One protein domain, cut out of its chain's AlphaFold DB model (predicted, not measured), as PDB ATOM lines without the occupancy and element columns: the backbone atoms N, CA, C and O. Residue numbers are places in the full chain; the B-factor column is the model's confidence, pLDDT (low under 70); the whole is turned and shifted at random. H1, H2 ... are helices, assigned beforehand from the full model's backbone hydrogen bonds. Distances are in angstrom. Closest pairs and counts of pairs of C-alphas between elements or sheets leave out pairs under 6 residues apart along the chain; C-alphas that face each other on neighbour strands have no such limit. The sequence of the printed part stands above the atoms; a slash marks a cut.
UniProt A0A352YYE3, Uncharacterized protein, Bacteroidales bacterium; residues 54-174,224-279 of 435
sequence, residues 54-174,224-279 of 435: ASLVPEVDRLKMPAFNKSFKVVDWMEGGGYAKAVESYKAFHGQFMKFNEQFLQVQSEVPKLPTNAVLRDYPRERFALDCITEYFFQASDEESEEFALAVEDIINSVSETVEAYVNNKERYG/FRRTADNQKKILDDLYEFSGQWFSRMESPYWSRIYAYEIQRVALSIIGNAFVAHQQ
ATOM      1  N   ALA A  54     -14.797 -45.905 -22.214       34.16
ATOM      2  CA  ALA A  54     -13.413 -46.355 -22.325       34.16
ATOM      3  C   ALA A  54     -12.700 -46.042 -21.003       34.16
ATOM      4  O   ALA A  54     -12.887 -44.934 -20.500       34.16
ATOM      5  N   SER A  55     -11.937 -47.008 -20.466       32.62
ATOM      6  CA  SER A  55     -11.166 -46.882 -19.220       32.62
ATOM      7  C   SER A  55     -10.629 -45.462 -19.089       32.62
ATOM      8  O   SER A  55      -9.747 -45.051 -19.848       32.62
ATOM      9  N   LEU A  56     -11.254 -44.687 -18.206       36.72
ATOM     10  CA  LEU A  56     -10.934 -43.284 -18.068       36.72
ATOM     11  C   LEU A  56      -9.570 -43.197 -17.397       36.72
ATOM     12  O   LEU A  56      -9.353 -43.770 -16.334       36.72
ATOM     13  N   VAL A  57      -8.725 -42.390 -18.029       38.59
ATOM     14  CA  VAL A  57      -7.442 -41.875 -17.558       38.59
ATOM     15  C   VAL A  57      -6.288 -42.897 -17.594       38.59
ATOM     16  O   VAL A  57      -6.417 -44.002 -17.076       38.59
ATOM     17  N   PRO A  58      -5.103 -42.560 -18.147       39.44
ATOM     18  CA  PRO A  58      -3.891 -43.071 -17.513       39.44
ATOM     19  C   PRO A  58      -3.987 -42.745 -16.016       39.44
ATOM     20  O   PRO A  58      -4.381 -41.634 -15.674       39.44
ATOM     21  N   GLU A  59      -3.663 -43.679 -15.123       41.38
ATOM     22  CA  GLU A  59      -3.386 -43.330 -13.727       41.38
ATOM     23  C   GLU A  59      -2.212 -42.346 -13.740       41.38
ATOM     24  O   GLU A  59      -1.043 -42.725 -13.730       41.38
ATOM     25  N   VAL A  60      -2.507 -41.055 -13.874       50.16
ATOM     26  CA  VAL A  60      -1.534 -40.019 -13.593       50.16
ATOM     27  C   VAL A  60      -1.519 -39.955 -12.083       50.16
ATOM     28  O   VAL A  60      -2.331 -39.258 -11.471       50.16
ATOM     29  N   ASP A  61      -0.658 -40.779 -11.493       59.22
ATOM     30  CA  ASP A  61      -0.400 -40.753 -10.064       59.22
ATOM     31  C   ASP A  61      -0.231 -39.300  -9.627       59.22
ATOM     32  O   ASP A  61       0.552 -38.546 -10.217       59.22
ATOM     33  N   ARG A  62      -0.998 -38.896  -8.604       73.94
ATOM     34  CA  ARG A  62      -0.871 -37.562  -8.014       73.94
ATOM     35  C   ARG A  62       0.596 -37.351  -7.660       73.94
ATOM     36  O   ARG A  62       1.146 -38.078  -6.827       73.94
ATOM     37  N   LEU A  63       1.220 -36.374  -8.310       81.31
ATOM     38  CA  LEU A  63       2.602 -36.028  -8.042       81.31
ATOM     39  C   LEU A  63       2.682 -35.503  -6.616       81.31
ATOM     40  O   LEU A  63       1.825 -34.752  -6.158       81.31
ATOM     41  N   LYS A  64       3.710 -35.935  -5.899       84.69
ATOM     42  CA  LYS A  64       3.943 -35.517  -4.520       84.69
ATOM     43  C   LYS A  64       5.133 -34.583  -4.493       84.69
ATOM     44  O   LYS A  64       6.106 -34.819  -5.210       84.69
ATOM     45  N   MET A  65       5.073 -33.580  -3.620       89.75
ATOM     46  CA  MET A  65       6.238 -32.754  -3.326       89.75
ATOM     47  C   MET A  65       7.395 -33.670  -2.883       89.75
ATOM     48  O   MET A  65       7.207 -34.463  -1.948       89.75
ATOM     49  N   PRO A  66       8.558 -33.633  -3.556       85.88
ATOM     50  CA  PRO A  66       9.689 -34.474  -3.198       85.88
ATOM     51  C   PRO A  66      10.258 -34.092  -1.830       85.88
ATOM     52  O   PRO A  66      10.077 -32.986  -1.323       85.88
ATOM     53  N   ALA A  67      10.989 -35.029  -1.234       86.56
ATOM     54  CA  ALA A  67      11.827 -34.716  -0.090       86.56
ATOM     55  C   ALA A  67      13.115 -34.038  -0.571       86.56
ATOM     56  O   ALA A  67      13.767 -34.522  -1.495       86.56
ATOM     57  N   PHE A  68      13.498 -32.954   0.098       85.56
ATOM     58  CA  PHE A  68      14.739 -32.234  -0.175       85.56
ATOM     59  C   PHE A  68      15.830 -32.619   0.824       85.56
ATOM     60  O   PHE A  68      15.556 -32.922   1.992       85.56
ATOM     61  N   ASN A  69      17.082 -32.613   0.362       75.69
ATOM     62  CA  ASN A  69      18.223 -32.941   1.210       75.69
ATOM     63  C   ASN A  69      18.393 -31.882   2.301       75.69
ATOM     64  O   ASN A  69      18.305 -30.681   2.051       75.69
ATOM     65  N   LYS A  70      18.671 -32.334   3.525       78.62
ATOM     66  CA  LYS A  70      18.893 -31.450   4.670       78.62
ATOM     67  C   LYS A  70      20.390 -31.250   4.863       78.62
ATOM     68  O   LYS A  70      21.061 -32.139   5.378       78.62
ATOM     69  N   SER A  71      20.888 -30.089   4.459       81.06
ATOM     70  CA  SER A  71      22.186 -29.581   4.898       81.06
ATOM     71  C   SER A  71      21.935 -28.409   5.834       81.06
ATOM     72  O   SER A  71      21.151 -27.528   5.502       81.06
ATOM     73  N   PHE A  72      22.535 -28.427   7.022       86.62
ATOM     74  CA  PHE A  72      22.345 -27.367   8.025       86.62
ATOM     75  C   PHE A  72      23.547 -26.429   8.118       86.62
ATOM     76  O   PHE A  72      23.429 -25.337   8.664       86.62
ATOM     77  N   LYS A  73      24.700 -26.847   7.593       87.38
ATOM     78  CA  LYS A  73      25.911 -26.036   7.569       87.38
ATOM     79  C   LYS A  73      26.257 -25.650   6.144       87.38
ATOM     80  O   LYS A  73      26.173 -26.484   5.239       87.38
ATOM     81  N   VAL A  74      26.724 -24.418   5.971       78.12
ATOM     82  CA  VAL A  74      27.176 -23.913   4.670       78.12
ATOM     83  C   VAL A  74      28.384 -24.699   4.148       78.12
ATOM     84  O   VAL A  74      28.484 -24.958   2.954       78.12
ATOM     85  N   VAL A  75      29.254 -25.184   5.041       75.56
ATOM     86  CA  VAL A  75      30.399 -26.033   4.671       75.56
ATOM     87  C   VAL A  75      29.951 -27.386   4.110       75.56
ATOM     88  O   VAL A  75      30.439 -27.824   3.076       75.56
ATOM     89  N   ASP A  76      28.945 -28.024   4.712       79.75
ATOM     90  CA  ASP A  76      28.407 -29.295   4.214       79.75
ATOM     91  C   ASP A  76      27.669 -29.092   2.876       79.75
ATOM     92  O   ASP A  76      27.655 -29.969   2.007       79.75
ATOM     93  N   TRP A  77      27.086 -27.905   2.689       76.00
ATOM     94  CA  TRP A  77      26.437 -27.506   1.447       76.00
ATOM     95  C   TRP A  77      27.444 -27.306   0.311       76.00
ATOM     96  O   TRP A  77      27.308 -27.940  -0.737       76.00
ATOM     97  N   MET A  78      28.462 -26.471   0.528       74.38
ATOM     98  CA  MET A  78      29.409 -26.055  -0.509       74.38
ATOM     99  C   MET A  78      30.561 -27.044  -0.713       74.38
ATOM    100  O   MET A  78      30.930 -27.325  -1.849       74.38
ATOM    101  N   GLU A  79      31.104 -27.611   0.364       70.50
ATOM    102  CA  GLU A  79      32.271 -28.508   0.335       70.50
ATOM    103  C   GLU A  79      31.866 -29.979   0.524       70.50
ATOM    104  O   GLU A  79      32.440 -30.875  -0.093       70.50
ATOM    105  N   GLY A  80      30.819 -30.245   1.313       65.69
ATOM    106  CA  GLY A  80      30.283 -31.594   1.560       65.69
ATOM    107  C   GLY A  80      29.436 -32.178   0.418       65.69
ATOM    108  O   GLY A  80      28.861 -33.264   0.555       65.69
ATOM    109  N   GLY A  81      29.336 -31.472  -0.713       67.94
ATOM    110  CA  GLY A  81      28.605 -31.907  -1.905       67.94
ATOM    111  C   GLY A  81      27.080 -31.766  -1.813       67.94
ATOM    112  O   GLY A  81      26.374 -32.332  -2.650       67.94
ATOM    113  N   GLY A  82      26.551 -31.039  -0.821       71.25
ATOM    114  CA  GLY A  82      25.116 -30.764  -0.697       71.25
ATOM    115  C   GLY A  82      24.546 -30.024  -1.912       71.25
ATOM    116  O   GLY A  82      23.573 -30.489  -2.506       71.25
ATOM    117  N   TYR A  83      25.207 -28.947  -2.342       73.44
ATOM    118  CA  TYR A  83      24.834 -28.164  -3.520       73.44
ATOM    119  C   TYR A  83      24.880 -28.999  -4.806       73.44
ATOM    120  O   TYR A  83      23.924 -29.009  -5.579       73.44
ATOM    121  N   ALA A  84      25.945 -29.783  -5.007       70.44
ATOM    122  CA  ALA A  84      26.067 -30.665  -6.169       70.44
ATOM    123  C   ALA A  84      24.896 -31.662  -6.256       70.44
ATOM    124  O   ALA A  84      24.286 -31.812  -7.313       70.44
ATOM    125  N   LYS A  85      24.514 -32.277  -5.128       71.56
ATOM    126  CA  LYS A  85      23.343 -33.166  -5.055       71.56
ATOM    127  C   LYS A  85      22.026 -32.437  -5.332       71.56
ATOM    128  O   LYS A  85      21.128 -33.026  -5.934       71.56
ATOM    129  N   ALA A  86      21.885 -31.185  -4.892       68.81
ATOM    130  CA  ALA A  86      20.705 -30.370  -5.182       68.81
ATOM    131  C   ALA A  86      20.579 -30.089  -6.689       68.81
ATOM    132  O   ALA A  86      19.518 -30.332  -7.266       68.81
ATOM    133  N   VAL A  87      21.680 -29.706  -7.346       70.00
ATOM    134  CA  VAL A  87      21.743 -29.499  -8.805       70.00
ATOM    135  C   VAL A  87      21.474 -30.797  -9.573       70.00
ATOM    136  O   VAL A  87      20.727 -30.798 -10.552       70.00
ATOM    137  N   GLU A  88      22.031 -31.931  -9.138       70.81
ATOM    138  CA  GLU A  88      21.742 -33.242  -9.737       70.81
ATOM    139  C   GLU A  88      20.259 -33.612  -9.624       70.81
ATOM    140  O   GLU A  88      19.667 -34.107 -10.589       70.81
ATOM    141  N   SER A  89      19.644 -33.325  -8.475       69.75
ATOM    142  CA  SER A  89      18.218 -33.572  -8.239       69.75
ATOM    143  C   SER A  89      17.343 -32.694  -9.137       69.75
ATOM    144  O   SER A  89      16.423 -33.204  -9.779       69.75
ATOM    145  N   TYR A  90      17.678 -31.405  -9.273       74.62
ATOM    146  CA  TYR A  90      17.015 -30.511 -10.225       74.62
ATOM    147  C   TYR A  90      17.185 -30.990 -11.667       74.62
ATOM    148  O   TYR A  90      16.215 -31.038 -12.416       74.62
ATOM    149  N   LYS A  91      18.388 -31.412 -12.068       69.88
ATOM    150  CA  LYS A  91      18.642 -31.939 -13.415       69.88
ATOM    151  C   LYS A  91      17.793 -33.177 -13.710       69.88
ATOM    152  O   LYS A  91      17.260 -33.304 -14.815       69.88
ATOM    153  N   ALA A  92      17.663 -34.086 -12.743       70.69
ATOM    154  CA  ALA A  92      16.807 -35.259 -12.871       70.69
ATOM    155  C   ALA A  92      15.332 -34.858 -13.042       70.69
ATOM    156  O   ALA A  92      14.672 -35.352 -13.960       70.69
ATOM    157  N   PHE A  93      14.846 -33.922 -12.222       78.06
ATOM    158  CA  PHE A  93      13.501 -33.359 -12.337       78.06
ATOM    159  C   PHE A  93      13.274 -32.668 -13.690       78.06
ATOM    160  O   PHE A  93      12.315 -32.985 -14.388       78.06
ATOM    161  N   HIS A  94      14.183 -31.793 -14.120       75.12
ATOM    162  CA  HIS A  94      14.103 -31.106 -15.407       75.12
ATOM    163  C   HIS A  94      14.035 -32.108 -16.569       75.12
ATOM    164  O   HIS A  94      13.246 -31.946 -17.497       75.12
ATOM    165  N   GLY A  95      14.799 -33.203 -16.502       67.31
ATOM    166  CA  GLY A  95      14.695 -34.295 -17.470       67.31
ATOM    167  C   GLY A  95      13.310 -34.959 -17.503       67.31
ATOM    168  O   GLY A  95      12.839 -35.324 -18.580       67.31
ATOM    169  N   GLN A  96      12.641 -35.107 -16.356       74.69
ATOM    170  CA  GLN A  96      11.258 -35.600 -16.286       74.69
ATOM    171  C   GLN A  96      10.266 -34.575 -16.846       74.69
ATOM    172  O   GLN A  96       9.400 -34.948 -17.634       74.69
ATOM    173  N   PHE A  97      10.434 -33.296 -16.509       73.25
ATOM    174  CA  PHE A  97       9.612 -32.202 -17.019       73.25
ATOM    175  C   PHE A  97       9.681 -32.092 -18.549       73.25
ATOM    176  O   PHE A  97       8.654 -31.988 -19.214       73.25
ATOM    177  N   MET A  98      10.876 -32.208 -19.135       74.56
ATOM    178  CA  MET A  98      11.044 -32.183 -20.592       74.56
ATOM    179  C   MET A  98      10.363 -33.371 -21.279       74.56
ATOM    180  O   MET A  98       9.656 -33.177 -22.266       74.56
ATOM    181  N   LYS A  99      10.496 -34.586 -20.727       77.50
ATOM    182  CA  LYS A  99       9.775 -35.768 -21.235       77.50
ATOM    183  C   LYS A  99       8.262 -35.599 -21.135       77.50
ATOM    184  O   LYS A  99       7.542 -35.974 -22.056       77.50
ATOM    185  N   PHE A 100       7.782 -35.035 -20.028       80.31
ATOM    186  CA  PHE A 100       6.373 -34.708 -19.860       80.31
ATOM    187  C   PHE A 100       5.904 -33.721 -20.938       80.31
ATOM    188  O   PHE A 100       4.884 -33.971 -21.571       80.31
ATOM    189  N   ASN A 101       6.665 -32.658 -21.215       73.88
ATOM    190  CA  ASN A 101       6.318 -31.684 -22.251       73.88
ATOM    191  C   ASN A 101       6.241 -32.319 -23.647       73.88
ATOM    192  O   ASN A 101       5.306 -32.035 -24.393       73.88
ATOM    193  N   GLU A 102       7.177 -33.206 -23.996       76.19
ATOM    194  CA  GLU A 102       7.137 -33.957 -25.260       76.19
ATOM    195  C   GLU A 102       5.871 -34.816 -25.370       76.19
ATOM    196  O   GLU A 102       5.160 -34.760 -26.377       76.19
ATOM    197  N   GLN A 103       5.550 -35.570 -24.314       79.00
ATOM    198  CA  GLN A 103       4.333 -36.381 -24.256       79.00
ATOM    199  C   GLN A 103       3.076 -35.520 -24.332       79.00
ATOM    200  O   GLN A 103       2.120 -35.876 -25.020       79.00
ATOM    201  N   PHE A 104       3.070 -34.380 -23.647       78.19
ATOM    202  CA  PHE A 104       1.919 -33.501 -23.622       78.19
ATOM    203  C   PHE A 104       1.657 -32.876 -24.994       78.19
ATOM    204  O   PHE A 104       0.526 -32.904 -25.481       78.19
ATOM    205  N   LEU A 105       2.707 -32.400 -25.670       76.06
ATOM    206  CA  LEU A 105       2.623 -31.913 -27.049       76.06
ATOM    207  C   LEU A 105       2.094 -32.991 -27.996       76.06
ATOM    208  O   LEU A 105       1.251 -32.706 -28.850       76.06
ATOM    209  N   GLN A 106       2.551 -34.234 -27.826       79.31
ATOM    210  CA  GLN A 106       2.046 -35.359 -28.599       79.31
ATOM    211  C   GLN A 106       0.544 -35.558 -28.358       79.31
ATOM    212  O   GLN A 106      -0.218 -35.557 -29.323       79.31
ATOM    213  N   VAL A 107       0.102 -35.633 -27.099       73.31
ATOM    214  CA  VAL A 107      -1.313 -35.788 -26.715       73.31
ATOM    215  C   VAL A 107      -2.182 -34.679 -27.310       73.31
ATOM    216  O   VAL A 107      -3.245 -34.967 -27.854       73.31
ATOM    217  N   GLN A 108      -1.724 -33.425 -27.271       72.75
ATOM    218  CA  GLN A 108      -2.447 -32.296 -27.866       72.75
ATOM    219  C   GLN A 108      -2.540 -32.370 -29.400       72.75
ATOM    220  O   GLN A 108      -3.422 -31.754 -30.000       72.75
ATOM    221  N   SER A 109      -1.621 -33.089 -30.049       74.00
ATOM    222  CA  SER A 109      -1.574 -33.252 -31.505       74.00
ATOM    223  C   SER A 109      -2.296 -34.502 -32.020       74.00
ATOM    224  O   SER A 109      -2.526 -34.622 -33.225       74.00
ATOM    225  N   GLU A 110      -2.656 -35.431 -31.133       70.38
ATOM    226  CA  GLU A 110      -3.296 -36.691 -31.498       70.38
ATOM    227  C   GLU A 110      -4.754 -36.488 -31.933       70.38
ATOM    228  O   GLU A 110      -5.555 -35.845 -31.256       70.38
ATOM    229  N   VAL A 111      -5.125 -37.105 -33.060       65.62
ATOM    230  CA  VAL A 111      -6.530 -37.241 -33.457       65.62
ATOM    231  C   VAL A 111      -7.096 -38.474 -32.744       65.62
ATOM    232  O   VAL A 111      -6.619 -39.585 -32.999       65.62
ATOM    233  N   PRO A 112      -8.086 -38.326 -31.845       62.31
ATOM    234  CA  PRO A 112      -8.628 -39.458 -31.108       62.31
ATOM    235  C   PRO A 112      -9.299 -40.451 -32.064       62.31
ATOM    236  O   PRO A 112     -10.107 -40.077 -32.914       62.31
ATOM    237  N   LYS A 113      -8.981 -41.739 -31.907       63.84
ATOM    238  CA  LYS A 113      -9.688 -42.825 -32.597       63.84
ATOM    239  C   LYS A 113     -11.018 -43.063 -31.891       63.84
ATOM    240  O   LYS A 113     -11.077 -43.784 -30.900       63.84
ATOM    241  N   LEU A 114     -12.063 -42.409 -32.378       59.72
ATOM    242  CA  LEU A 114     -13.408 -42.510 -31.826       59.72
ATOM    243  C   LEU A 114     -14.182 -43.625 -32.547       59.72
ATOM    244  O   LEU A 114     -14.109 -43.700 -33.776       59.72
ATOM    245  N   PRO A 115     -14.915 -44.494 -31.828       54.56
ATOM    246  CA  PRO A 115     -15.844 -45.415 -32.470       54.56
ATOM    247  C   PRO A 115     -16.967 -44.634 -33.165       54.56
ATOM    248  O   PRO A 115     -17.300 -43.513 -32.777       54.56
ATOM    249  N   THR A 116     -17.560 -45.221 -34.204       54.28
ATOM    250  CA  THR A 116     -18.552 -44.566 -35.077       54.28
ATOM    251  C   THR A 116     -19.778 -44.040 -34.327       54.28
ATOM    252  O   THR A 116     -20.399 -43.089 -34.784       54.28
ATOM    253  N   ASN A 117     -20.106 -44.624 -33.173       54.12
ATOM    254  CA  ASN A 117     -21.228 -44.282 -32.292       54.12
ATOM    255  C   ASN A 117     -20.834 -43.401 -31.086       54.12
ATOM    256  O   ASN A 117     -21.636 -43.227 -30.167       54.12
ATOM    257  N   ALA A 118     -19.611 -42.861 -31.048       55.03
ATOM    258  CA  ALA A 118     -19.151 -42.044 -29.929       55.03
ATOM    259  C   ALA A 118     -19.982 -40.760 -29.789       55.03
ATOM    260  O   ALA A 118     -19.995 -39.902 -30.673       55.03
ATOM    261  N   VAL A 119     -20.627 -40.587 -28.635       52.94
ATOM    262  CA  VAL A 119     -21.272 -39.320 -28.278       52.94
ATOM    263  C   VAL A 119     -20.206 -38.362 -27.756       52.94
ATOM    264  O   VAL A 119     -19.673 -38.530 -26.660       52.94
ATOM    265  N   LEU A 120     -19.892 -37.335 -28.547       58.38
ATOM    266  CA  LEU A 120     -18.946 -36.290 -28.167       58.38
ATOM    267  C   LEU A 120     -19.631 -35.237 -27.303       58.38
ATOM    268  O   LEU A 120     -20.289 -34.325 -27.802       58.38
ATOM    269  N   ARG A 121     -19.461 -35.360 -25.987       64.38
ATOM    270  CA  ARG A 121     -19.881 -34.336 -25.032       64.38
ATOM    271  C   ARG A 121     -18.695 -33.435 -24.689       64.38
ATOM    272  O   ARG A 121     -17.604 -33.917 -24.398       64.38
ATOM    273  N   ASP A 122     -18.919 -32.123 -24.757       65.62
ATOM    274  CA  ASP A 122     -17.846 -31.119 -24.687       65.62
ATOM    275  C   ASP A 122     -17.533 -30.618 -23.263       65.62
ATOM    276  O   ASP A 122     -16.542 -29.934 -23.070       65.62
ATOM    277  N   TYR A 123     -18.354 -30.954 -22.258       76.00
ATOM    278  CA  TYR A 123     -18.157 -30.567 -20.843       76.00
ATOM    279  C   TYR A 123     -17.713 -29.103 -20.620       76.00
ATOM    280  O   TYR A 123     -16.793 -28.843 -19.844       76.00
ATOM    281  N   PRO A 124     -18.324 -28.106 -21.290       76.75
ATOM    282  CA  PRO A 124     -17.769 -26.753 -21.338       76.75
ATOM    283  C   PRO A 124     -17.699 -26.077 -19.963       76.75
ATOM    284  O   PRO A 124     -16.856 -25.211 -19.752       76.75
ATOM    285  N   ARG A 125     -18.567 -26.462 -19.019       75.88
ATOM    286  CA  ARG A 125     -18.569 -25.908 -17.657       75.88
ATOM    287  C   ARG A 125     -17.437 -26.486 -16.818       75.88
ATOM    288  O   ARG A 125     -16.742 -25.733 -16.151       75.88
ATOM    289  N   GLU A 126     -17.259 -27.803 -16.863       80.38
ATOM    290  CA  GLU A 126     -16.206 -28.515 -16.141       80.38
ATOM    291  C   GLU A 126     -14.831 -28.103 -16.660       80.38
ATOM    292  O   GLU A 126     -13.942 -27.794 -15.874       80.38
ATOM    293  N   ARG A 127     -14.691 -28.010 -17.984       82.38
ATOM    294  CA  ARG A 127     -13.482 -27.534 -18.654       82.38
ATOM    295  C   ARG A 127     -13.115 -26.110 -18.264       82.38
ATOM    296  O   ARG A 127     -11.993 -25.869 -17.847       82.38
ATOM    297  N   PHE A 128     -14.076 -25.190 -18.334       80.31
ATOM    298  CA  PHE A 128     -13.857 -23.808 -17.916       80.31
ATOM    299  C   PHE A 128     -13.442 -23.716 -16.442       80.31
ATOM    300  O   PHE A 128     -12.517 -22.983 -16.109       80.31
ATOM    301  N   ALA A 129     -14.089 -24.484 -15.558       75.75
ATOM    302  CA  ALA A 129     -13.712 -24.523 -14.149       75.75
ATOM    303  C   ALA A 129     -12.281 -25.046 -13.957       75.75
ATOM    304  O   ALA A 129     -11.522 -24.456 -13.193       75.75
ATOM    305  N   LEU A 130     -11.904 -26.114 -14.665       77.31
ATOM    306  CA  LEU A 130     -10.551 -26.659 -14.624       77.31
ATOM    307  C   LEU A 130      -9.517 -25.667 -15.154       77.31
ATOM    308  O   LEU A 130      -8.515 -25.480 -14.479       77.31
ATOM    309  N   ASP A 131      -9.786 -24.986 -16.274       77.06
ATOM    310  CA  ASP A 131      -8.905 -23.943 -16.815       77.06
ATOM    311  C   ASP A 131      -8.665 -22.845 -15.761       77.06
ATOM    312  O   ASP A 131      -7.519 -22.515 -15.454       77.06
ATOM    313  N   CYS A 132      -9.736 -22.338 -15.135       71.94
ATOM    314  CA  CYS A 132      -9.642 -21.337 -14.068       71.94
ATOM    315  C   CYS A 132      -8.854 -21.835 -12.849       71.94
ATOM    316  O   CYS A 132      -8.052 -21.084 -12.301       71.94
ATOM    317  N   ILE A 133      -9.076 -23.080 -12.417       76.56
ATOM    318  CA  ILE A 133      -8.361 -23.687 -11.286       76.56
ATOM    319  C   ILE A 133      -6.874 -23.822 -11.613       76.56
ATOM    320  O   ILE A 133      -6.034 -23.408 -10.818       76.56
ATOM    321  N   THR A 134      -6.538 -24.370 -12.782       80.12
ATOM    322  CA  THR A 134      -5.142 -24.559 -13.192       80.12
ATOM    323  C   THR A 134      -4.402 -23.234 -13.324       80.12
ATOM    324  O   THR A 134      -3.266 -23.145 -12.873       80.12
ATOM    325  N   GLU A 135      -5.045 -22.197 -13.866       78.00
ATOM    326  CA  GLU A 135      -4.443 -20.867 -13.979       78.00
ATOM    327  C   GLU A 135      -4.238 -20.226 -12.603       78.00
ATOM    328  O   GLU A 135      -3.155 -19.727 -12.312       78.00
ATOM    329  N   TYR A 136      -5.242 -20.306 -11.725       81.31
ATOM    330  CA  TYR A 136      -5.148 -19.772 -10.367       81.31
ATOM    331  C   TYR A 136      -3.986 -20.392  -9.583       81.31
ATOM    332  O   TYR A 136      -3.185 -19.670  -8.997       81.31
ATOM    333  N   PHE A 137      -3.860 -21.723  -9.587       81.94
ATOM    334  CA  PHE A 137      -2.784 -22.397  -8.853       81.94
ATOM    335  C   PHE A 137      -1.415 -22.241  -9.520       81.94
ATOM    336  O   PHE A 137      -0.405 -22.243  -8.820       81.94
ATOM    337  N   PHE A 138      -1.364 -22.068 -10.844       79.12
ATOM    338  CA  PHE A 138      -0.129 -21.684 -11.523       79.12
ATOM    339  C   PHE A 138       0.335 -20.297 -11.061       79.12
ATOM    340  O   PHE A 138       1.488 -20.153 -10.673       79.12
ATOM    341  N   GLN A 139      -0.570 -19.317 -11.016       76.12
ATOM    342  CA  GLN A 139      -0.261 -17.971 -10.536       76.12
ATOM    343  C   GLN A 139       0.110 -17.959  -9.046       76.12
ATOM    344  O   GLN A 139       1.113 -17.362  -8.683       76.12
ATOM    345  N   ALA A 140      -0.626 -18.669  -8.186       77.56
ATOM    346  CA  ALA A 140      -0.305 -18.753  -6.757       77.56
ATOM    347  C   ALA A 140       1.088 -19.366  -6.505       77.56
ATOM    348  O   ALA A 140       1.817 -18.939  -5.613       77.56
ATOM    349  N   SER A 141       1.468 -20.365  -7.308       84.25
ATOM    350  CA  SER A 141       2.809 -20.960  -7.294       84.25
ATOM    351  C   SER A 141       3.896 -19.982  -7.733       84.25
ATOM    352  O   SER A 141       5.019 -20.054  -7.229       84.25
ATOM    353  N   ASP A 142       3.592 -19.142  -8.720       80.12
ATOM    354  CA  ASP A 142       4.503 -18.132  -9.257       80.12
ATOM    355  C   ASP A 142       4.710 -17.007  -8.239       80.12
ATOM    356  O   ASP A 142       5.845 -16.728  -7.875       80.12
ATOM    357  N   GLU A 143       3.626 -16.483  -7.657       81.06
ATOM    358  CA  GLU A 143       3.651 -15.465  -6.597       81.06
ATOM    359  C   GLU A 143       4.484 -15.922  -5.384       81.06
ATOM    360  O   GLU A 143       5.359 -15.192  -4.925       81.06
ATOM    361  N   GLU A 144       4.307 -17.162  -4.907       87.56
ATOM    362  CA  GLU A 144       5.147 -17.717  -3.830       87.56
ATOM    363  C   GLU A 144       6.627 -17.837  -4.247       87.56
ATOM    364  O   GLU A 144       7.527 -17.663  -3.424       87.56
ATOM    365  N   SER A 145       6.907 -18.129  -5.522       79.50
ATOM    366  CA  SER A 145       8.280 -18.186  -6.035       79.50
ATOM    367  C   SER A 145       8.913 -16.798  -6.172       79.50
ATOM    368  O   SER A 145      10.116 -16.659  -5.952       79.50
ATOM    369  N   GLU A 146       8.132 -15.780  -6.531       79.88
ATOM    370  CA  GLU A 146       8.571 -14.384  -6.579       79.88
ATOM    371  C   GLU A 146       8.860 -13.849  -5.172       79.88
ATOM    372  O   GLU A 146       9.912 -13.245  -4.954       79.88
ATOM    373  N   GLU A 147       7.996 -14.134  -4.191       83.25
ATOM    374  CA  GLU A 147       8.241 -13.790  -2.784       83.25
ATOM    375  C   GLU A 147       9.545 -14.404  -2.265       83.25
ATOM    376  O   GLU A 147      10.329 -13.736  -1.589       83.25
ATOM    377  N   PHE A 148       9.791 -15.674  -2.595       84.25
ATOM    378  CA  PHE A 148      11.045 -16.338  -2.263       84.25
ATOM    379  C   PHE A 148      12.247 -15.651  -2.917       84.25
ATOM    380  O   PHE A 148      13.251 -15.407  -2.250       84.25
ATOM    381  N   ALA A 149      12.156 -15.325  -4.210       75.94
ATOM    382  CA  ALA A 149      13.245 -14.684  -4.940       75.94
ATOM    383  C   ALA A 149      13.627 -13.329  -4.324       75.94
ATOM    384  O   ALA A 149      14.816 -13.070  -4.146       75.94
ATOM    385  N   LEU A 150      12.637 -12.519  -3.933       78.75
ATOM    386  CA  LEU A 150      12.860 -11.242  -3.248       78.75
ATOM    387  C   LEU A 150      13.548 -11.436  -1.890       78.75
ATOM    388  O   LEU A 150      14.529 -10.759  -1.591       78.75
ATOM    389  N   ALA A 151      13.083 -12.395  -1.086       83.94
ATOM    390  CA  ALA A 151      13.694 -12.678   0.212       83.94
ATOM    391  C   ALA A 151      15.147 -13.175   0.074       83.94
ATOM    392  O   ALA A 151      16.023 -12.793   0.852       83.94
ATOM    393  N   VAL A 152      15.428 -14.008  -0.933       78.69
ATOM    394  CA  VAL A 152      16.786 -14.495  -1.208       78.69
ATOM    395  C   VAL A 152      17.685 -13.392  -1.758       78.69
ATOM    396  O   VAL A 152      18.865 -13.372  -1.416       78.69
ATOM    397  N   GLU A 153      17.169 -12.466  -2.564       78.19
ATOM    398  CA  GLU A 153      17.938 -11.320  -3.059       78.19
ATOM    399  C   GLU A 153      18.509 -10.487  -1.901       78.19
ATOM    400  O   GLU A 153      19.713 -10.226  -1.873       78.19
ATOM    401  N   ASP A 154      17.694 -10.168  -0.893       80.88
ATOM    402  CA  ASP A 154      18.135  -9.434   0.301       80.88
ATOM    403  C   ASP A 154      19.235 -10.180   1.080       80.88
ATOM    404  O   ASP A 154      20.226  -9.584   1.530       80.88
ATOM    405  N   ILE A 155      19.106 -11.506   1.199       79.69
ATOM    406  CA  ILE A 155      20.112 -12.364   1.842       79.69
ATOM    407  C   ILE A 155      21.417 -12.343   1.037       79.69
ATOM    408  O   ILE A 155      22.490 -12.134   1.603       79.69
ATOM    409  N   ILE A 156      21.351 -12.531  -0.283       76.81
ATOM    410  CA  ILE A 156      22.532 -12.575  -1.157       76.81
ATOM    411  C   ILE A 156      23.237 -11.215  -1.225       76.81
ATOM    412  O   ILE A 156      24.471 -11.172  -1.257       76.81
ATOM    413  N   ASN A 157      22.493 -10.111  -1.180       76.50
ATOM    414  CA  ASN A 157      23.064  -8.770  -1.075       76.50
ATOM    415  C   ASN A 157      23.843  -8.611   0.239       76.50
ATOM    416  O   ASN A 157      25.016  -8.235   0.214       76.50
ATOM    417  N   SER A 158      23.254  -9.016   1.367       81.31
ATOM    418  CA  SER A 158      23.908  -8.975   2.686       81.31
ATOM    419  C   SER A 158      25.172  -9.846   2.746       81.31
ATOM    420  O   SER A 158      26.206  -9.449   3.297       81.31
ATOM    421  N   VAL A 159      25.118 -11.030   2.129       78.50
ATOM    422  CA  VAL A 159      26.276 -11.914   1.957       78.50
ATOM    423  C   VAL A 159      27.371 -11.213   1.153       78.50
ATOM    424  O   VAL A 159      28.534 -11.229   1.558       78.50
ATOM    425  N   SER A 160      27.011 -10.596   0.027       75.31
ATOM    426  CA  SER A 160      27.956  -9.942  -0.883       75.31
ATOM    427  C   SER A 160      28.674  -8.775  -0.210       75.31
ATOM    428  O   SER A 160      29.902  -8.722  -0.254       75.31
ATOM    429  N   GLU A 161      27.943  -7.909   0.495       79.00
ATOM    430  CA  GLU A 161      28.516  -6.795   1.262       79.00
ATOM    431  C   GLU A 161      29.496  -7.286   2.340       79.00
ATOM    432  O   GLU A 161      30.598  -6.749   2.495       79.00
ATOM    433  N   THR A 162      29.128  -8.349   3.059       79.75
ATOM    434  CA  THR A 162      29.964  -8.932   4.120       79.75
ATOM    435  C   THR A 162      31.242  -9.557   3.556       79.75
ATOM    436  O   THR A 162      32.337  -9.346   4.088       79.75
ATOM    437  N   VAL A 163      31.127 -10.306   2.455       77.94
ATOM    438  CA  VAL A 163      32.271 -10.913   1.763       77.94
ATOM    439  C   VAL A 163      33.188  -9.834   1.187       77.94
ATOM    440  O   VAL A 163      34.403  -9.918   1.364       77.94
ATOM    441  N   GLU A 164      32.640  -8.798   0.550       79.62
ATOM    442  CA  GLU A 164      33.417  -7.690  -0.009       79.62
ATOM    443  C   GLU A 164      34.188  -6.938   1.086       79.62
ATOM    444  O   GLU A 164      35.389  -6.686   0.949       79.62
ATOM    445  N   ALA A 165      33.542  -6.649   2.219       80.94
ATOM    446  CA  ALA A 165      34.198  -6.025   3.363       80.94
ATOM    447  C   ALA A 165      35.366  -6.875   3.893       80.94
ATOM    448  O   ALA A 165      36.440  -6.341   4.197       80.94
ATOM    449  N   TYR A 166      35.190  -8.195   3.979       85.38
ATOM    450  CA  TYR A 166      36.267  -9.106   4.359       85.38
ATOM    451  C   TYR A 166      37.409  -9.110   3.335       85.38
ATOM    452  O   TYR A 166      38.567  -8.964   3.729       85.38
ATOM    453  N   VAL A 167      37.111  -9.215   2.037       79.56
ATOM    454  CA  VAL A 167      38.122  -9.224   0.966       79.56
ATOM    455  C   VAL A 167      38.942  -7.932   0.973       79.56
ATOM    456  O   VAL A 167      40.173  -7.992   0.955       79.56
ATOM    457  N   ASN A 168      38.290  -6.776   1.111       79.69
ATOM    458  CA  ASN A 168      38.957  -5.475   1.207       79.69
ATOM    459  C   ASN A 168      39.879  -5.386   2.435       79.69
ATOM    460  O   ASN A 168      41.003  -4.878   2.362       79.69
ATOM    461  N   ASN A 169      39.429  -5.908   3.581       84.19
ATOM    462  CA  ASN A 169      40.249  -5.972   4.790       84.19
ATOM    463  C   ASN A 169      41.454  -6.897   4.615       84.19
ATOM    464  O   ASN A 169      42.571  -6.500   4.954       84.19
ATOM    465  N   LYS A 170      41.244  -8.083   4.044       79.31
ATOM    466  CA  LYS A 170      42.291  -9.066   3.773       79.31
ATOM    467  C   LYS A 170      43.355  -8.521   2.828       79.31
ATOM    468  O   LYS A 170      44.543  -8.682   3.100       79.31
ATOM    469  N   GLU A 171      42.956  -7.832   1.759       79.06
ATOM    470  CA  GLU A 171      43.890  -7.194   0.826       79.06
ATOM    471  C   GLU A 171      44.742  -6.134   1.537       79.06
ATOM    472  O   GLU A 171      45.966  -6.103   1.387       79.06
ATOM    473  N   ARG A 172      44.114  -5.297   2.371       83.62
ATOM    474  CA  ARG A 172      44.827  -4.310   3.189       83.62
ATOM    475  C   ARG A 172      45.818  -4.977   4.144       83.62
ATOM    476  O   ARG A 172      46.979  -4.573   4.181       83.62
ATOM    477  N   TYR A 173      45.393  -6.001   4.885       86.56
ATOM    478  CA  TYR A 173      46.270  -6.735   5.803       86.56
ATOM    479  C   TYR A 173      47.436  -7.392   5.059       86.56
ATOM    480  O   TYR A 173      48.563  -7.359   5.548       86.56
ATOM    481  N   GLY A 174      47.190  -7.931   3.862       84.75
ATOM    482  CA  GLY A 174      48.221  -8.496   2.995       84.75
ATOM    483  C   GLY A 174      49.253  -7.459   2.549       84.75
ATOM    484  O   GLY A 174      50.451  -7.703   2.671       84.75
ATOM    485  N   PHE A 224      13.621 -21.078   2.332       93.19
ATOM    486  CA  PHE A 224      13.457 -22.269   1.503       93.19
ATOM    487  C   PHE A 224      12.435 -23.244   2.096       93.19
ATOM    488  O   PHE A 224      11.593 -23.777   1.373       93.19
ATOM    489  N   ARG A 225      12.477 -23.492   3.412       94.56
ATOM    490  CA  ARG A 225      11.498 -24.371   4.074       94.56
ATOM    491  C   ARG A 225      10.090 -23.802   3.995       94.56
ATOM    492  O   ARG A 225       9.172 -24.564   3.700       94.56
ATOM    493  N   ARG A 226       9.925 -22.495   4.228       94.94
ATOM    494  CA  ARG A 226       8.633 -21.809   4.094       94.94
ATOM    495  C   ARG A 226       8.069 -22.010   2.691       94.94
ATOM    496  O   ARG A 226       6.944 -22.489   2.558       94.94
ATOM    497  N   THR A 227       8.873 -21.736   1.669       93.00
ATOM    498  CA  THR A 227       8.468 -21.874   0.270       93.00
ATOM    499  C   THR A 227       8.188 -23.318  -0.111       93.00
ATOM    500  O   THR A 227       7.149 -23.594  -0.702       93.00
ATOM    501  N   ALA A 228       9.019 -24.281   0.289       94.00
ATOM    502  CA  ALA A 228       8.755 -25.696   0.029       94.00
ATOM    503  C   ALA A 228       7.438 -26.176   0.678       94.00
ATOM    504  O   ALA A 228       6.672 -26.913   0.050       94.00
ATOM    505  N   ASP A 229       7.147 -25.740   1.908       95.81
ATOM    506  CA  ASP A 229       5.900 -26.070   2.605       95.81
ATOM    507  C   ASP A 229       4.680 -25.384   1.974       95.81
ATOM    508  O   ASP A 229       3.611 -25.993   1.887       95.81
ATOM    509  N   ASN A 230       4.813 -24.141   1.513       94.06
ATOM    510  CA  ASN A 230       3.736 -23.424   0.831       94.06
ATOM    511  C   ASN A 230       3.458 -24.005  -0.558       94.06
ATOM    512  O   ASN A 230       2.310 -24.334  -0.847       94.06
ATOM    513  N   GLN A 231       4.492 -24.268  -1.361       93.69
ATOM    514  CA  GLN A 231       4.357 -24.964  -2.644       93.69
ATOM    515  C   GLN A 231       3.706 -26.341  -2.469       93.69
ATOM    516  O   GLN A 231       2.878 -26.758  -3.277       93.69
ATOM    517  N   LYS A 232       4.008 -27.050  -1.374       94.69
ATOM    518  CA  LYS A 232       3.340 -28.317  -1.058       94.69
ATOM    519  C   LYS A 232       1.840 -28.134  -0.810       94.69
ATOM    520  O   LYS A 232       1.059 -28.928  -1.324       94.69
ATOM    521  N   LYS A 233       1.432 -27.106  -0.060       90.56
ATOM    522  CA  LYS A 233       0.004 -26.800   0.154       90.56
ATOM    523  C   LYS A 233      -0.689 -26.437  -1.159       90.56
ATOM    524  O   LYS A 233      -1.747 -26.984  -1.435       90.56
ATOM    525  N   ILE A 234      -0.062 -25.599  -1.988       86.38
ATOM    526  CA  ILE A 234      -0.567 -25.217  -3.321       86.38
ATOM    527  C   ILE A 234      -0.769 -26.465  -4.196       86.38
ATOM    528  O   ILE A 234      -1.795 -26.593  -4.860       86.38
ATOM    529  N   LEU A 235       0.172 -27.415  -4.164       88.44
ATOM    530  CA  LEU A 235       0.064 -28.691  -4.877       88.44
ATOM    531  C   LEU A 235      -1.103 -29.552  -4.375       88.44
ATOM    532  O   LEU A 235      -1.865 -30.093  -5.180       88.44
ATOM    533  N   ASP A 236      -1.227 -29.701  -3.055       81.56
ATOM    534  CA  ASP A 236      -2.293 -30.487  -2.433       81.56
ATOM    535  C   ASP A 236      -3.675 -29.873  -2.751       81.56
ATOM    536  O   ASP A 236      -4.594 -30.593  -3.157       81.56
ATOM    537  N   ASP A 237      -3.792 -28.544  -2.676       80.88
ATOM    538  CA  ASP A 237      -5.009 -27.800  -3.004       80.88
ATOM    539  C   ASP A 237      -5.349 -27.900  -4.498       80.88
ATOM    540  O   ASP A 237      -6.494 -28.203  -4.842       80.88
ATOM    541  N   LEU A 238      -4.375 -27.756  -5.407       84.75
ATOM    542  CA  LEU A 238      -4.588 -27.966  -6.843       84.75
ATOM    543  C   LEU A 238      -5.285 -29.307  -7.101       84.75
ATOM    544  O   LEU A 238      -6.275 -29.355  -7.839       84.75
ATOM    545  N   TYR A 239      -4.795 -30.398  -6.506       81.62
ATOM    546  CA  TYR A 239      -5.384 -31.723  -6.695       81.62
ATOM    547  C   TYR A 239      -6.777 -31.858  -6.078       81.62
ATOM    548  O   TYR A 239      -7.631 -32.529  -6.665       81.62
ATOM    549  N   GLU A 240      -7.023 -31.240  -4.926       78.44
ATOM    550  CA  GLU A 240      -8.332 -31.270  -4.274       78.44
ATOM    551  C   GLU A 240      -9.381 -30.503  -5.094       78.44
ATOM    552  O   GLU A 240     -10.423 -31.057  -5.456       78.44
ATOM    553  N   PHE A 241      -9.083 -29.260  -5.477       76.00
ATOM    554  CA  PHE A 241     -10.000 -28.420  -6.248       76.00
ATOM    555  C   PHE A 241     -10.217 -28.955  -7.667       76.00
ATOM    556  O   PHE A 241     -11.360 -29.026  -8.132       76.00
ATOM    557  N   SER A 242      -9.154 -29.377  -8.358       77.81
ATOM    558  CA  SER A 242      -9.283 -29.935  -9.710       77.81
ATOM    559  C   SER A 242     -10.003 -31.285  -9.708       77.81
ATOM    560  O   SER A 242     -10.838 -31.522 -10.581       77.81
ATOM    561  N   GLY A 243      -9.779 -32.145  -8.708       73.38
ATOM    562  CA  GLY A 243     -10.401 -33.470  -8.617       73.38
ATOM    563  C   GLY A 243     -11.934 -33.437  -8.597       73.38
ATOM    564  O   GLY A 243     -12.589 -34.283  -9.218       73.38
ATOM    565  N   GLN A 244     -12.525 -32.424  -7.955       74.81
ATOM    566  CA  GLN A 244     -13.982 -32.254  -7.873       74.81
ATOM    567  C   GLN A 244     -14.643 -31.993  -9.232       74.81
ATOM    568  O   GLN A 244     -15.783 -32.410  -9.455       74.81
ATOM    569  N   TRP A 245     -13.943 -31.304 -10.135       75.50
ATOM    570  CA  TRP A 245     -14.421 -31.006 -11.488       75.50
ATOM    571  C   TRP A 245     -13.989 -32.069 -12.487       75.50
ATOM    572  O   TRP A 245     -14.775 -32.473 -13.341       75.50
ATOM    573  N   PHE A 246     -12.770 -32.577 -12.330       77.50
ATOM    574  CA  PHE A 246     -12.205 -33.602 -13.187       77.50
ATOM    575  C   PHE A 246     -13.024 -34.899 -13.158       77.50
ATOM    576  O   PHE A 246     -13.320 -35.466 -14.206       77.50
ATOM    577  N   SER A 247     -13.486 -35.313 -11.973       75.44
ATOM    578  CA  SER A 247     -14.337 -36.503 -11.792       75.44
ATOM    579  C   SER A 247     -15.699 -36.433 -12.496       75.44
ATOM    580  O   SER A 247     -16.349 -37.462 -12.659       75.44
ATOM    581  N   ARG A 248     -16.134 -35.244 -12.936       73.50
ATOM    582  CA  ARG A 248     -17.406 -35.033 -13.652       73.50
ATOM    583  C   ARG A 248     -17.263 -35.124 -15.173       73.50
ATOM    584  O   ARG A 248     -18.268 -35.071 -15.880       73.50
ATOM    585  N   MET A 249     -16.038 -35.230 -15.690       69.44
ATOM    586  CA  MET A 249     -15.795 -35.371 -17.123       69.44
ATOM    587  C   MET A 249     -15.874 -36.836 -17.546       69.44
ATOM    588  O   MET A 249     -14.917 -37.601 -17.422       69.44
ATOM    589  N   GLU A 250     -17.005 -37.214 -18.134       66.88
ATOM    590  CA  GLU A 250     -17.210 -38.538 -18.729       66.88
ATOM    591  C   GLU A 250     -16.855 -38.481 -20.235       66.88
ATOM    592  O   GLU A 250     -17.696 -38.706 -21.108       66.88
ATOM    593  N   SER A 251     -15.622 -38.068 -20.569       66.31
ATOM    594  CA  SER A 251     -15.090 -38.047 -21.947       66.31
ATOM    595  C   SER A 251     -13.656 -38.571 -21.992       66.31
ATOM    596  O   SER A 251     -12.762 -37.922 -21.452       66.31
ATOM    597  N   PRO A 252     -13.379 -39.670 -22.719       65.88
ATOM    598  CA  PRO A 252     -12.018 -40.190 -22.863       65.88
ATOM    599  C   PRO A 252     -11.026 -39.176 -23.449       65.88
ATOM    600  O   PRO A 252      -9.847 -39.190 -23.104       65.88
ATOM    601  N   TYR A 253     -11.497 -38.279 -24.321       71.25
ATOM    602  CA  TYR A 253     -10.659 -37.245 -24.929       71.25
ATOM    603  C   TYR A 253     -10.361 -36.105 -23.948       71.25
ATOM    604  O   TYR A 253      -9.194 -35.807 -23.686       71.25
ATOM    605  N   TRP A 254     -11.399 -35.492 -23.369       74.56
ATOM    606  CA  TRP A 254     -11.219 -34.339 -22.482       74.56
ATOM    607  C   TRP A 254     -10.547 -34.726 -21.166       74.56
ATOM    608  O   TRP A 254      -9.643 -34.019 -20.727       74.56
ATOM    609  N   SER A 255     -10.878 -35.883 -20.591       74.50
ATOM    610  CA  SER A 255     -10.226 -36.361 -19.368       74.50
ATOM    611  C   SER A 255      -8.737 -36.624 -19.575       74.50
ATOM    612  O   SER A 255      -7.947 -36.351 -18.678       74.50
ATOM    613  N   ARG A 256      -8.308 -37.060 -20.768       75.38
ATOM    614  CA  ARG A 256      -6.876 -37.183 -21.071       75.38
ATOM    615  C   ARG A 256      -6.195 -35.817 -21.140       75.38
ATOM    616  O   ARG A 256      -5.169 -35.644 -20.501       75.38
ATOM    617  N   ILE A 257      -6.755 -34.851 -21.868       78.38
ATOM    618  CA  ILE A 257      -6.156 -33.509 -21.994       78.38
ATOM    619  C   ILE A 257      -6.012 -32.841 -20.626       78.38
ATOM    620  O   ILE A 257      -4.929 -32.376 -20.278       78.38
ATOM    621  N   TYR A 258      -7.080 -32.839 -19.830       82.12
ATOM    622  CA  TYR A 258      -7.076 -32.162 -18.537       82.12
ATOM    623  C   TYR A 258      -6.247 -32.877 -17.472       82.12
ATOM    624  O   TYR A 258      -5.718 -32.210 -16.590       82.12
ATOM    625  N   ALA A 259      -6.062 -34.198 -17.567       81.25
ATOM    626  CA  ALA A 259      -5.103 -34.892 -16.710       81.25
ATOM    627  C   ALA A 259      -3.683 -34.342 -16.923       81.25
ATOM    628  O   ALA A 259      -2.979 -34.062 -15.954       81.25
ATOM    629  N   TYR A 260      -3.293 -34.115 -18.182       82.44
ATOM    630  CA  TYR A 260      -2.012 -33.488 -18.492       82.44
ATOM    631  C   TYR A 260      -1.969 -32.006 -18.094       82.44
ATOM    632  O   TYR A 260      -0.953 -31.573 -17.570       82.44
ATOM    633  N   GLU A 261      -3.035 -31.220 -18.272       82.44
ATOM    634  CA  GLU A 261      -3.031 -29.812 -17.824       82.44
ATOM    635  C   GLU A 261      -2.858 -29.682 -16.303       82.44
ATOM    636  O   GLU A 261      -2.041 -28.889 -15.834       82.44
ATOM    637  N   ILE A 262      -3.551 -30.512 -15.518       82.94
ATOM    638  CA  ILE A 262      -3.371 -30.554 -14.059       82.94
ATOM    639  C   ILE A 262      -1.932 -30.968 -13.721       82.94
ATOM    640  O   ILE A 262      -1.284 -30.346 -12.879       82.94
ATOM    641  N   GLN A 263      -1.400 -31.987 -14.403       84.12
ATOM    642  CA  GLN A 263      -0.030 -32.447 -14.187       84.12
ATOM    643  C   GLN A 263       1.018 -31.398 -14.589       84.12
ATOM    644  O   GLN A 263       2.049 -31.302 -13.928       84.12
ATOM    645  N   ARG A 264       0.756 -30.581 -15.617       83.94
ATOM    646  CA  ARG A 264       1.617 -29.461 -16.022       83.94
ATOM    647  C   ARG A 264       1.774 -28.473 -14.875       83.94
ATOM    648  O   ARG A 264       2.901 -28.141 -14.525       83.94
ATOM    649  N   VAL A 265       0.666 -28.038 -14.273       83.44
ATOM    650  CA  VAL A 265       0.701 -27.093 -13.145       83.44
ATOM    651  C   VAL A 265       1.345 -27.729 -11.914       83.44
ATOM    652  O   VAL A 265       2.196 -27.106 -11.287       83.44
ATOM    653  N   ALA A 266       1.032 -28.995 -11.619       85.56
ATOM    654  CA  ALA A 266       1.671 -29.740 -10.536       85.56
ATOM    655  C   ALA A 266       3.201 -29.820 -10.697       85.56
ATOM    656  O   ALA A 266       3.945 -29.632  -9.734       85.56
ATOM    657  N   LEU A 267       3.687 -30.067 -11.918       83.81
ATOM    658  CA  LEU A 267       5.116 -30.064 -12.219       83.81
ATOM    659  C   LEU A 267       5.725 -28.665 -12.100       83.81
ATOM    660  O   LEU A 267       6.836 -28.564 -11.595       83.81
ATOM    661  N   SER A 268       5.028 -27.601 -12.507       82.25
ATOM    662  CA  SER A 268       5.504 -26.224 -12.304       82.25
ATOM    663  C   SER A 268       5.674 -25.891 -10.816       82.25
ATOM    664  O   SER A 268       6.732 -25.403 -10.429       82.25
ATOM    665  N   ILE A 269       4.697 -26.254  -9.976       82.38
ATOM    666  CA  ILE A 269       4.754 -26.091  -8.510       82.38
ATOM    667  C   ILE A 269       5.974 -26.806  -7.912       82.38
ATOM    668  O   ILE A 269       6.753 -26.233  -7.148       82.38
ATOM    669  N   ILE A 270       6.186 -28.066  -8.299       84.94
ATOM    670  CA  ILE A 270       7.361 -28.843  -7.874       84.94
ATOM    671  C   ILE A 270       8.658 -28.218  -8.414       84.94
ATOM    672  O   ILE A 270       9.676 -28.196  -7.720       84.94
ATOM    673  N   GLY A 271       8.626 -27.692  -9.639       79.06
ATOM    674  CA  GLY A 271       9.748 -27.023 -10.283       79.06
ATOM    675  C   GLY A 271      10.210 -25.786  -9.523       79.06
ATOM    676  O   GLY A 271      11.411 -25.664  -9.274       79.06
ATOM    677  N   ASN A 272       9.281 -24.939  -9.077       79.81
ATOM    678  CA  ASN A 272       9.592 -23.755  -8.271       79.81
ATOM    679  C   ASN A 272      10.295 -24.145  -6.959       79.81
ATOM    680  O   ASN A 272      11.305 -23.543  -6.594       79.81
ATOM    681  N   ALA A 273       9.867 -25.232  -6.306       82.75
ATOM    682  CA  ALA A 273      10.543 -25.747  -5.113       82.75
ATOM    683  C   ALA A 273      11.963 -26.282  -5.402       82.75
ATOM    684  O   ALA A 273      12.882 -26.059  -4.612       82.75
ATOM    685  N   PHE A 274      12.189 -26.960  -6.535       79.94
ATOM    686  CA  PHE A 274      13.542 -27.394  -6.907       79.94
ATOM    687  C   PHE A 274      14.471 -26.230  -7.250       79.94
ATOM    688  O   PHE A 274      15.645 -26.282  -6.885       79.94
ATOM    689  N   VAL A 275      13.971 -25.204  -7.945       73.31
ATOM    690  CA  VAL A 275      14.749 -23.995  -8.251       73.31
ATOM    691  C   VAL A 275      15.164 -23.306  -6.955       73.31
ATOM    692  O   VAL A 275      16.343 -23.004  -6.791       73.31
ATOM    693  N   ALA A 276      14.238 -23.173  -6.002       74.31
ATOM    694  CA  ALA A 276      14.524 -22.624  -4.683       74.31
ATOM    695  C   ALA A 276      15.579 -23.432  -3.905       74.31
ATOM    696  O   ALA A 276      16.369 -22.852  -3.165       74.31
ATOM    697  N   HIS A 277      15.627 -24.759  -4.080       72.25
ATOM    698  CA  HIS A 277      16.551 -25.643  -3.358       72.25
ATOM    699  C   HIS A 277      18.011 -25.537  -3.818       72.25
ATOM    700  O   HIS A 277      18.921 -25.748  -3.022       72.25
ATOM    701  N   GLN A 278      18.265 -25.259  -5.098       66.75
ATOM    702  CA  GLN A 278      19.615 -25.291  -5.677       66.75
ATOM    703  C   GLN A 278      20.335 -23.934  -5.605       66.75
ATOM    704  O   GLN A 278      20.901 -23.471  -6.594       66.75
ATOM    705  N   GLN A 279      20.341 -23.290  -4.437       69.56
ATOM    706  CA  GLN A 279      20.998 -21.993  -4.275       69.56
ATOM    707  C   GLN A 279      22.492 -22.140  -3.963       69.56
ATOM    708  O   GLN A 279      22.886 -22.834  -3.023       69.56
TER     709      GLN A 279
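AT A GLANCE: This is residues 54 to 174 and 224 to 279 of the 435 residues of an uncharacterized protein of Bacteroidales bacterium (UniProt A0A352YYE3). Three long helices, H3, H4 and H5, lie side by side in an up-and-down bundle, with H2 packed lengthwise on H5 as a fourth; the far part of H3, residues 153 to 174, sticks out beyond the bundle as a long free arm. The short H1 sits near the beginning of H2, the unnamed residues 54 to 73 run lengthwise beside the helices, and residues 110 to 123 loop round the end opposite to the arm. The printed part has 177 residues with five named helices, H1 to H5 in chain order, and no named strand; the class is all helix. The whole is loose, with a radius of gyration of the C-alphas of 21.8 A, and spans 86 by 25 by 24 A, a length to which the arm adds: the body without it spans 66 by 25 by 20 A.

HOW THE PARTS SIT: After residues 54 to 73, H1, residues 74 to 78, is close to but not clearly touching H2, residues 82 to 109; their closest C-alphas, those of Trp 77 and Tyr 83, are 5.3 A apart. H2 touches H5, residues 252 to 277, at a shallow tilt of 19 degrees, opposite ways, with the C-alphas of Tyr 90 and Phe 274 closest at 5.7 A. H2 is apart from H3, residues 124 to 174, and from H4, residues 224 to 246. H3 touches H4 with residues 126 to 148 alone, at a shallow tilt of 8 degrees, opposite ways; the closest C-alphas are those of Glu 126 and Trp 245, 5.6 A. H3 touches H5 with residues 127 to 148 alone, at a shallow tilt of 15 degrees, the same way; the closest C-alphas are those of Ser 141 and Ile 269, 5.6 A. H4 and H5 form a helical hairpin and touch at a shallow tilt of 7 degrees, opposite ways, with the C-alphas of Ala 228 and Ala 273 closest at 5.4 A. H5 is the hub, touching H2, H3 and H4. In H1, H2 and H3 every O i to N i+4 pair is within hydrogen-bond range; in H4 17 of 19 are, and in H5 21 of 22.

IN THESE COORDINATES: H1 begins at C-alpha 74, (27.176, -23.913, 4.670), and measures 6.0 A from first to last C-alpha. H2 measures 40.8 A. H3, the longest helix with 51 residues, measures 72.7 A, from C-alpha 124 at (-17.769, -26.753, -21.338) to C-alpha 174 at (48.221, -8.496, 2.995). H4 measures 31.7 A and H5 37.5 A, ending at C-alpha 277, (16.551, -25.643, -3.358).

THE WHOLE: The two C-alphas farthest apart, those of Asn 117 and Tyr 173, are 86.1 A apart. Residues 175 to 223 are not printed, and C-alphas 174 and 224 are 37.4 A apart across the cut. The link H2 to H3 is long, 14 residues. The mean pLDDT of the printed part is 75.9; 32 residues are under 70, among them residues 54 to 61 and 111 to 122.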